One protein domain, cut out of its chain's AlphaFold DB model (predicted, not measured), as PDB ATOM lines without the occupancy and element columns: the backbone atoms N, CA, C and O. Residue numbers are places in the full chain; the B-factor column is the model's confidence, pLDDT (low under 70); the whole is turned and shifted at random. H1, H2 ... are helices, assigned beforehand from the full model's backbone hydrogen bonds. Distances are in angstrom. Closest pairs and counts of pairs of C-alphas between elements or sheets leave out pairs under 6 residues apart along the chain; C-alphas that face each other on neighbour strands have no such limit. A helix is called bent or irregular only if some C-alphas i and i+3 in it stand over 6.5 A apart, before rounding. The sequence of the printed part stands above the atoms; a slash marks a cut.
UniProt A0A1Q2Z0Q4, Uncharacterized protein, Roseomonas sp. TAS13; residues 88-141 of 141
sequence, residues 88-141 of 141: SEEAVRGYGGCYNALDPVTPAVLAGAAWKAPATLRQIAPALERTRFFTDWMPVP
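This is residues 88 to 141 of the 141 residues of an uncharacterized protein of Roseomonas sp. TAS13 (UniProt A0A1Q2Z0Q4). The chain goes out and folds back on itself: H1, the longest helix, and then H2 make the outgoing run, a linking loop turns round beyond H2, and H3 and H4 make the return, with H4 side by side with H1 and running opposite ways. H2 and H3 stay apart at the other end, and residues 114 to 120 of the loop between them stick out free. The printed part has 54 residues with four named helices, in the order H1 H2 H3 H4, and no named strand; the class is all helix. The whole is only just compact, close to loose, with a radius of gyration of the C-alphas of 11.8 A, and only just elongated, spanning 31 by 20 by 16 A.

Begin at H1, residues 89 to 102. It touches H4, residues 132 to 137, with 7 pairs of C-alphas within 8 A; look at Leu 102 and Phe 133, whose C-alphas are the closest, 5.6 A apart. H1 and H4 stand at a shallow tilt of 8 degrees and run opposite ways. H2, residues 106 to 110, is close to H1 but not clearly touching; their closest C-alphas, those of Asn 100 and Thr 106, are 6.6 A apart. H3, residues 121 to 124, is apart from H1, from H2 and from H4. H2 and H4 are apart too. In the backbones of H2 and H4 every O i to N i+4 pair is within hydrogen-bond range, in H1 7 of 10 are, and H3 is too short for such a pair.

Find C-alpha 89 at (8.086, -82.455, -7.809); from there H1 runs 18.7 A to C-alpha 102 at (0.692, -65.408, -6.143). H1 is only just irregular: C-alphas 97 and 100 are 6.8 A apart. From C-alpha 106 to C-alpha 110, H2 measures 6.0 A. H3 measures 5.1 A from C-alpha 121 to C-alpha 124. H4 runs 7.4 A from C-alpha 132 to C-alpha 137, which you find at (8.625, -70.309, -9.622).

The two C-alphas farthest apart are those of Gly 112 and Pro 141, at 32.3 A, while the first and last printed C-alphas, of Ser 88 and Pro 141, are 14.9 A apart. The printed part has no cut and ends at residue 141, the chain's last. The link from H1 to H2 is tight, and those from H2 to H3 and from H3 to H4 are short. The mean pLDDT of the printed part is 78.3; look to residues 139 to 141 for the low confidence, under 70.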
ATOM      1  N   SER A  88       9.555 -80.168 -11.868       89.06
ATOM      2  CA  SER A  88      10.046 -80.964 -10.739       89.06
ATOM      3  C   SER A  88       8.945 -81.173  -9.698       89.06
ATOM      4  O   SER A  88       8.042 -80.345  -9.546       89.06
ATOM      5  N   GLU A  89       9.031 -82.249  -8.912       86.88
ATOM      6  CA  GLU A  89       8.086 -82.455  -7.809       86.88
ATOM      7  C   GLU A  89       8.108 -81.309  -6.789       86.88
ATOM      8  O   GLU A  89       7.082 -80.976  -6.199       86.88
ATOM      9  N   GLU A  90       9.277 -80.702  -6.570       86.19
ATOM     10  CA  GLU A  90       9.416 -79.534  -5.704       86.19
ATOM     11  C   GLU A  90       8.624 -78.343  -6.250       86.19
ATOM     12  O   GLU A  90       7.881 -77.721  -5.494       86.19
ATOM     13  N   ALA A  91       8.700 -78.078  -7.558       84.62
ATOM     14  CA  ALA A  91       7.922 -77.023  -8.198       84.62
ATOM     15  C   ALA A  91       6.413 -77.294  -8.095       84.62
ATOM     16  O   ALA A  91       5.648 -76.386  -7.763       84.62
ATOM     17  N   VAL A  92       5.980 -78.542  -8.306       87.62
ATOM     18  CA  VAL A  92       4.569 -78.946  -8.171       87.62
ATOM     19  C   VAL A  92       4.071 -78.751  -6.733       87.62
ATOM     20  O   VAL A  92       3.011 -78.157  -6.521       87.62
ATOM     21  N   ARG A  93       4.844 -79.183  -5.726       84.25
ATOM     22  CA  ARG A  93       4.505 -78.977  -4.305       84.25
ATOM     23  C   ARG A  93       4.510 -77.497  -3.921       84.25
ATOM     24  O   ARG A  93       3.601 -77.043  -3.226       84.25
ATOM     25  N   GLY A  94       5.500 -76.740  -4.390       80.62
ATOM     26  CA  GLY A  94       5.628 -75.305  -4.144       80.62
ATOM     27  C   GLY A  94       4.446 -74.507  -4.694       80.62
ATOM     28  O   GLY A  94       3.998 -73.555  -4.046       80.62
ATOM     29  N   TYR A  95       3.892 -74.930  -5.837       81.50
ATOM     30  CA  TYR A  95       2.694 -74.323  -6.412       81.50
ATOM     31  C   TYR A  95       1.495 -74.416  -5.469       81.50
ATOM     32  O   TYR A  95       0.910 -73.393  -5.128       81.50
ATOM     33  N   GLY A  96       1.174 -75.618  -4.976       76.38
ATOM     34  CA  GLY A  96       0.030 -75.824  -4.080       76.38
ATOM     35  C   GLY A  96       0.126 -75.090  -2.736       76.38
ATOM     36  O   GLY A  96      -0.903 -74.805  -2.132       76.38
ATOM     37  N   GLY A  97       1.339 -74.775  -2.268       74.19
ATOM     38  CA  GLY A  97       1.557 -74.086  -0.993       74.19
ATOM     39  C   GLY A  97       1.627 -72.563  -1.104       74.19
ATOM     40  O   GLY A  97       0.847 -71.854  -0.474       74.19
ATOM     41  N   CYS A  98       2.597 -72.052  -1.867       71.38
ATOM     42  CA  CYS A  98       2.946 -70.627  -1.861       71.38
ATOM     43  C   CYS A  98       2.567 -69.921  -3.164       71.38
ATOM     44  O   CYS A  98       2.105 -68.781  -3.134       71.38
ATOM     45  N   TYR A  99       2.780 -70.568  -4.311       73.38
ATOM     46  CA  TYR A  99       2.703 -69.865  -5.592       73.38
ATOM     47  C   TYR A  99       1.295 -69.796  -6.172       73.38
ATOM     48  O   TYR A  99       1.021 -68.843  -6.889       73.38
ATOM     49  N   ASN A 100       0.366 -70.676  -5.788       77.81
ATOM     50  CA  ASN A 100      -1.039 -70.548  -6.184       77.81
ATOM     51  C   ASN A 100      -1.640 -69.196  -5.747       77.81
ATOM     52  O   ASN A 100      -2.325 -68.545  -6.531       77.81
ATOM     53  N   ALA A 101      -1.325 -68.735  -4.532       77.88
ATOM     54  CA  ALA A 101      -1.799 -67.448  -4.017       77.88
ATOM     55  C   ALA A 101      -1.175 -66.235  -4.736       77.88
ATOM     56  O   ALA A 101      -1.714 -65.131  -4.667       77.88
ATOM     57  N   LEU A 102      -0.031 -66.435  -5.395       79.56
ATOM     58  CA  LEU A 102       0.692 -65.408  -6.143       79.56
ATOM     59  C   LEU A 102       0.447 -65.498  -7.656       79.56
ATOM     60  O   LEU A 102       0.843 -64.585  -8.382       79.56
ATOM     61  N   ASP A 103      -0.179 -66.578  -8.125       82.81
ATOM     62  CA  ASP A 103      -0.506 -66.800  -9.525       82.81
ATOM     63  C   ASP A 103      -1.587 -65.792  -9.954       82.81
ATOM     64  O   ASP A 103      -2.696 -65.787  -9.404       82.81
ATOM     65  N   PRO A 104      -1.301 -64.921 -10.936       81.56
ATOM     66  CA  PRO A 104      -2.250 -63.904 -11.368       81.56
ATOM     67  C   PRO A 104      -3.510 -64.464 -12.037       81.56
ATOM     68  O   PRO A 104      -4.476 -63.725 -12.224       81.56
ATOM     69  N   VAL A 105      -3.520 -65.744 -12.408       80.94
ATOM     70  CA  VAL A 105      -4.684 -66.421 -12.989       80.94
ATOM     71  C   VAL A 105      -5.638 -66.913 -11.893       80.94
ATOM     72  O   VAL A 105      -6.851 -66.965 -12.115       80.94
ATOM     73  N   THR A 106      -5.132 -67.188 -10.683       81.12
ATOM     74  CA  THR A 106      -5.916 -67.727  -9.561       81.12
ATOM     75  C   THR A 106      -7.145 -66.886  -9.210       81.12
ATOM     76  O   THR A 106      -8.220 -67.475  -9.100       81.12
ATOM     77  N   PRO A 107      -7.091 -65.542  -9.084       80.00
ATOM     78  CA  PRO A 107      -8.286 -64.755  -8.771       80.00
ATOM     79  C   PRO A 107      -9.423 -64.940  -9.785       80.00
ATOM     80  O   PRO A 107     -10.585 -65.045  -9.395       80.00
ATOM     81  N   ALA A 108      -9.101 -65.027 -11.080       79.50
ATOM     82  CA  ALA A 108     -10.093 -65.254 -12.129       79.50
ATOM     83  C   ALA A 108     -10.680 -66.672 -12.055       79.50
ATOM     84  O   ALA A 108     -11.891 -66.845 -12.190       79.50
ATOM     85  N   VAL A 109      -9.842 -67.679 -11.789       78.06
ATOM     86  CA  VAL A 109     -10.278 -69.072 -11.584       78.06
ATOM     87  C   VAL A 109     -11.199 -69.182 -10.368       78.06
ATOM     88  O   VAL A 109     -12.279 -69.760 -10.471       78.06
ATOM     89  N   LEU A 110     -10.833 -68.565  -9.240       79.00
ATOM     90  CA  LEU A 110     -11.643 -68.551  -8.018       79.00
ATOM     91  C   LEU A 110     -12.984 -67.836  -8.214       79.00
ATOM     92  O   LEU A 110     -13.986 -68.264  -7.647       79.00
ATOM     93  N   ALA A 111     -13.015 -66.789  -9.042       78.69
ATOM     94  CA  ALA A 111     -14.239 -66.093  -9.433       78.69
ATOM     95  C   ALA A 111     -15.105 -66.880 -10.442       78.69
ATOM     96  O   ALA A 111     -16.170 -66.402 -10.829       78.69
ATOM     97  N   GLY A 112     -14.666 -68.067 -10.880       74.25
ATOM     98  CA  GLY A 112     -15.398 -68.908 -11.827       74.25
ATOM     99  C   GLY A 112     -15.349 -68.398 -13.268       74.25
ATOM    100  O   GLY A 112     -16.285 -68.632 -14.034       74.25
ATOM    101  N   ALA A 113     -14.293 -67.675 -13.653       78.06
ATOM    102  CA  ALA A 113     -14.149 -67.180 -15.016       78.06
ATOM    103  C   ALA A 113     -14.134 -68.340 -16.028       78.06
ATOM    104  O   ALA A 113     -13.280 -69.224 -15.984       78.06
ATOM    105  N   ALA A 114     -15.060 -68.299 -16.986       74.75
ATOM    106  CA  ALA A 114     -15.057 -69.197 -18.133       74.75
ATOM    107  C   ALA A 114     -14.157 -68.616 -19.233       74.75
ATOM    108  O   ALA A 114     -14.534 -67.670 -19.933       74.75
ATOM    109  N   TRP A 115     -12.957 -69.172 -19.381       76.75
ATOM    110  CA  TRP A 115     -12.030 -68.803 -20.447       76.75
ATOM    111  C   TRP A 115     -12.626 -69.194 -21.801       76.75
ATOM    112  O   TRP A 115     -12.906 -70.362 -22.053       76.75
ATOM    113  N   LYS A 116     -12.845 -68.208 -22.677       82.00
ATOM    114  CA  LYS A 116     -13.413 -68.431 -24.022       82.00
ATOM    115  C   LYS A 116     -12.354 -68.654 -25.099       82.00
ATOM    116  O   LYS A 116     -12.691 -69.023 -26.218       82.00
ATOM    117  N   ALA A 117     -11.095 -68.387 -24.771       83.94
ATOM    118  CA  ALA A 117      -9.957 -68.546 -25.656       83.94
ATOM    119  C   ALA A 117      -8.694 -68.829 -24.829       83.94
ATOM    120  O   ALA A 117      -8.628 -68.402 -23.669       83.94
ATOM    121  N   PRO A 118      -7.688 -69.500 -25.415       84.12
ATOM    122  CA  PRO A 118      -6.355 -69.563 -24.835       84.12
ATOM    123  C   PRO A 118      -5.804 -68.155 -24.597       84.12
ATOM    124  O   PRO A 118      -5.986 -67.258 -25.423       84.12
ATOM    125  N   ALA A 119      -5.114 -67.970 -23.478       84.81
ATOM    126  CA  ALA A 119      -4.476 -66.713 -23.122       84.81
ATOM    127  C   ALA A 119      -3.070 -66.975 -22.585       84.81
ATOM    128  O   ALA A 119      -2.812 -67.962 -21.898       84.81
ATOM    129  N   THR A 120      -2.155 -66.068 -22.897       84.69
ATOM    130  CA  THR A 120      -0.816 -66.046 -22.315       84.69
ATOM    131  C   THR A 120      -0.845 -65.333 -20.971       84.69
ATOM    132  O   THR A 120      -1.631 -64.410 -20.744       84.69
ATOM    133  N   LEU A 121       0.087 -65.689 -20.090       79.69
ATOM    134  CA  LEU A 121       0.175 -65.062 -18.777       79.69
ATOM    135  C   LEU A 121       0.451 -63.548 -18.857       79.69
ATOM    136  O   LEU A 121      -0.072 -62.792 -18.048       79.69
ATOM    137  N   ARG A 122       1.181 -63.078 -19.884       82.06
ATOM    138  CA  ARG A 122       1.396 -61.639 -20.143       82.06
ATOM    139  C   ARG A 122       0.115 -60.895 -20.528       82.06
ATOM    140  O   ARG A 122      -0.018 -59.724 -20.187       82.06
ATOM    141  N   GLN A 123      -0.819 -61.548 -21.224       84.12
ATOM    142  CA  GLN A 123      -2.123 -60.950 -21.548       84.12
ATOM    143  C   GLN A 123      -2.996 -60.786 -20.299       84.12
ATOM    144  O   GLN A 123      -3.771 -59.838 -20.220       84.12
ATOM    145  N   ILE A 124      -2.859 -61.692 -19.330       81.12
ATOM    146  CA  ILE A 124      -3.641 -61.692 -18.088       81.12
ATOM    147  C   ILE A 124      -3.008 -60.755 -17.051       81.12
ATOM    148  O   ILE A 124      -3.705 -60.004 -16.374       81.12
ATOM    149  N   ALA A 125      -1.679 -60.765 -16.957       82.50
ATOM    150  CA  ALA A 125      -0.900 -59.957 -16.030       82.50
ATOM    151  C   ALA A 125       0.309 -59.320 -16.735       82.50
ATOM    152  O   ALA A 125       1.414 -59.861 -16.708       82.50
ATOM    153  N   PRO A 126       0.156 -58.118 -17.315       78.62
ATOM    154  CA  PRO A 126       1.245 -57.427 -18.012       78.62
ATOM    155  C   PRO A 126       2.461 -57.095 -17.130       78.62
ATOM    156  O   PRO A 126       3.564 -56.916 -17.636       78.62
ATOM    157  N   ALA A 127       2.278 -57.019 -15.807       79.88
ATOM    158  CA  ALA A 127       3.344 -56.771 -14.831       79.88
ATOM    159  C   ALA A 127       3.896 -58.056 -14.183       79.88
ATOM    160  O   ALA A 127       4.629 -57.980 -13.196       79.88
ATOM    161  N   LEU A 128       3.544 -59.225 -14.725       78.19
ATOM    162  CA  LEU A 128       3.900 -60.541 -14.201       78.19
ATOM    163  C   LEU A 128       5.396 -60.695 -13.913       78.19
ATOM    164  O   LEU A 128       5.750 -61.236 -12.871       78.19
ATOM    165  N   GLU A 129       6.261 -60.197 -14.796       80.19
ATOM    166  CA  GLU A 129       7.721 -60.360 -14.699       80.19
ATOM    167  C   GLU A 129       8.315 -59.746 -13.417       80.19
ATOM    168  O   GLU A 129       9.426 -60.077 -13.018       80.19
ATOM    169  N   ARG A 130       7.556 -58.881 -12.730       79.38
ATOM    170  CA  ARG A 130       7.938 -58.252 -11.456       79.38
ATOM    171  C   ARG A 130       7.419 -58.993 -10.221       79.38
ATOM    172  O   ARG A 130       7.608 -58.519  -9.104       79.38
ATOM    173  N   THR A 131       6.714 -60.106 -10.397       75.81
ATOM    174  CA  THR A 131       6.117 -60.869  -9.292       75.81
ATOM    175  C   THR A 131       7.078 -61.942  -8.779       75.81
ATOM    176  O   THR A 131       7.857 -62.505  -9.552       75.81
ATOM    177  N   ARG A 132       6.986 -62.288  -7.485       76.69
ATOM    178  CA  ARG A 132       7.669 -63.478  -6.930       76.69
ATOM    179  C   ARG A 132       7.236 -64.769  -7.615       76.69
ATOM    180  O   ARG A 132       8.039 -65.672  -7.764       76.69
ATOM    181  N   PHE A 133       5.988 -64.835  -8.075       78.69
ATOM    182  CA  PHE A 133       5.504 -65.962  -8.868       78.69
ATOM    183  C   PHE A 133       6.366 -66.183 -10.118       78.69
ATOM    184  O   PHE A 133       6.840 -67.287 -10.365       78.69
ATOM    185  N   PHE A 134       6.625 -65.119 -10.876       76.44
ATOM    186  CA  PHE A 134       7.455 -65.212 -12.072       76.44
ATOM    187  C   PHE A 134       8.934 -65.430 -11.744       76.44
ATOM    188  O   PHE A 134       9.571 -66.286 -12.341       76.44
ATOM    189  N   THR A 135       9.474 -64.673 -10.790       78.62
ATOM    190  CA  THR A 135      10.917 -64.677 -10.491       78.62
ATOM    191  C   THR A 135      11.395 -65.918  -9.740       78.62
ATOM    192  O   THR A 135      12.509 -66.365  -9.999       78.62
ATOM    193  N   ASP A 136      10.566 -66.502  -8.871       77.69
ATOM    194  CA  ASP A 136      10.966 -67.645  -8.044       77.69
ATOM    195  C   ASP A 136      10.461 -68.992  -8.603       77.69
ATOM    196  O   ASP A 136      11.153 -70.001  -8.471       77.69
ATOM    197  N   TRP A 137       9.264 -69.044  -9.210       74.88
ATOM    198  CA  TRP A 137       8.625 -70.309  -9.622       74.88
ATOM    199  C   TRP A 137       8.657 -70.584 -11.131       74.88
ATOM    200  O   TRP A 137       8.727 -71.746 -11.525       74.88
ATOM    201  N   MET A 138       8.658 -69.548 -11.980       71.88
ATOM    202  CA  MET A 138       8.810 -69.684 -13.439       71.88
ATOM    203  C   MET A 138      10.144 -69.100 -13.918       71.88
ATOM    204  O   MET A 138      10.136 -68.131 -14.686       71.88
ATOM    205  N   PRO A 139      11.299 -69.640 -13.488       58.19
ATOM    206  CA  PRO A 139      12.567 -69.138 -13.983       58.19
ATOM    207  C   PRO A 139      12.598 -69.303 -15.505       58.19
ATOM    208  O   PRO A 139      12.445 -70.403 -16.040       58.19
ATOM    209  N   VAL A 140      12.744 -68.180 -16.200       51.31
ATOM    210  CA  VAL A 140      13.035 -68.169 -17.631       51.31
ATOM    211  C   VAL A 140      14.460 -68.718 -17.780       51.31
ATOM    212  O   VAL A 140      15.334 -68.239 -17.051       51.31
ATOM    213  N   PRO A 141      14.707 -69.722 -18.638       45.75
ATOM    214  CA  PRO A 141      16.070 -70.125 -18.966       45.75
ATOM    215  C   PRO A 141      16.865 -68.986 -19.619       45.75
ATOM    216  O   PRO A 141      16.252 -68.150 -20.325       45.75
TER     217      PRO A 141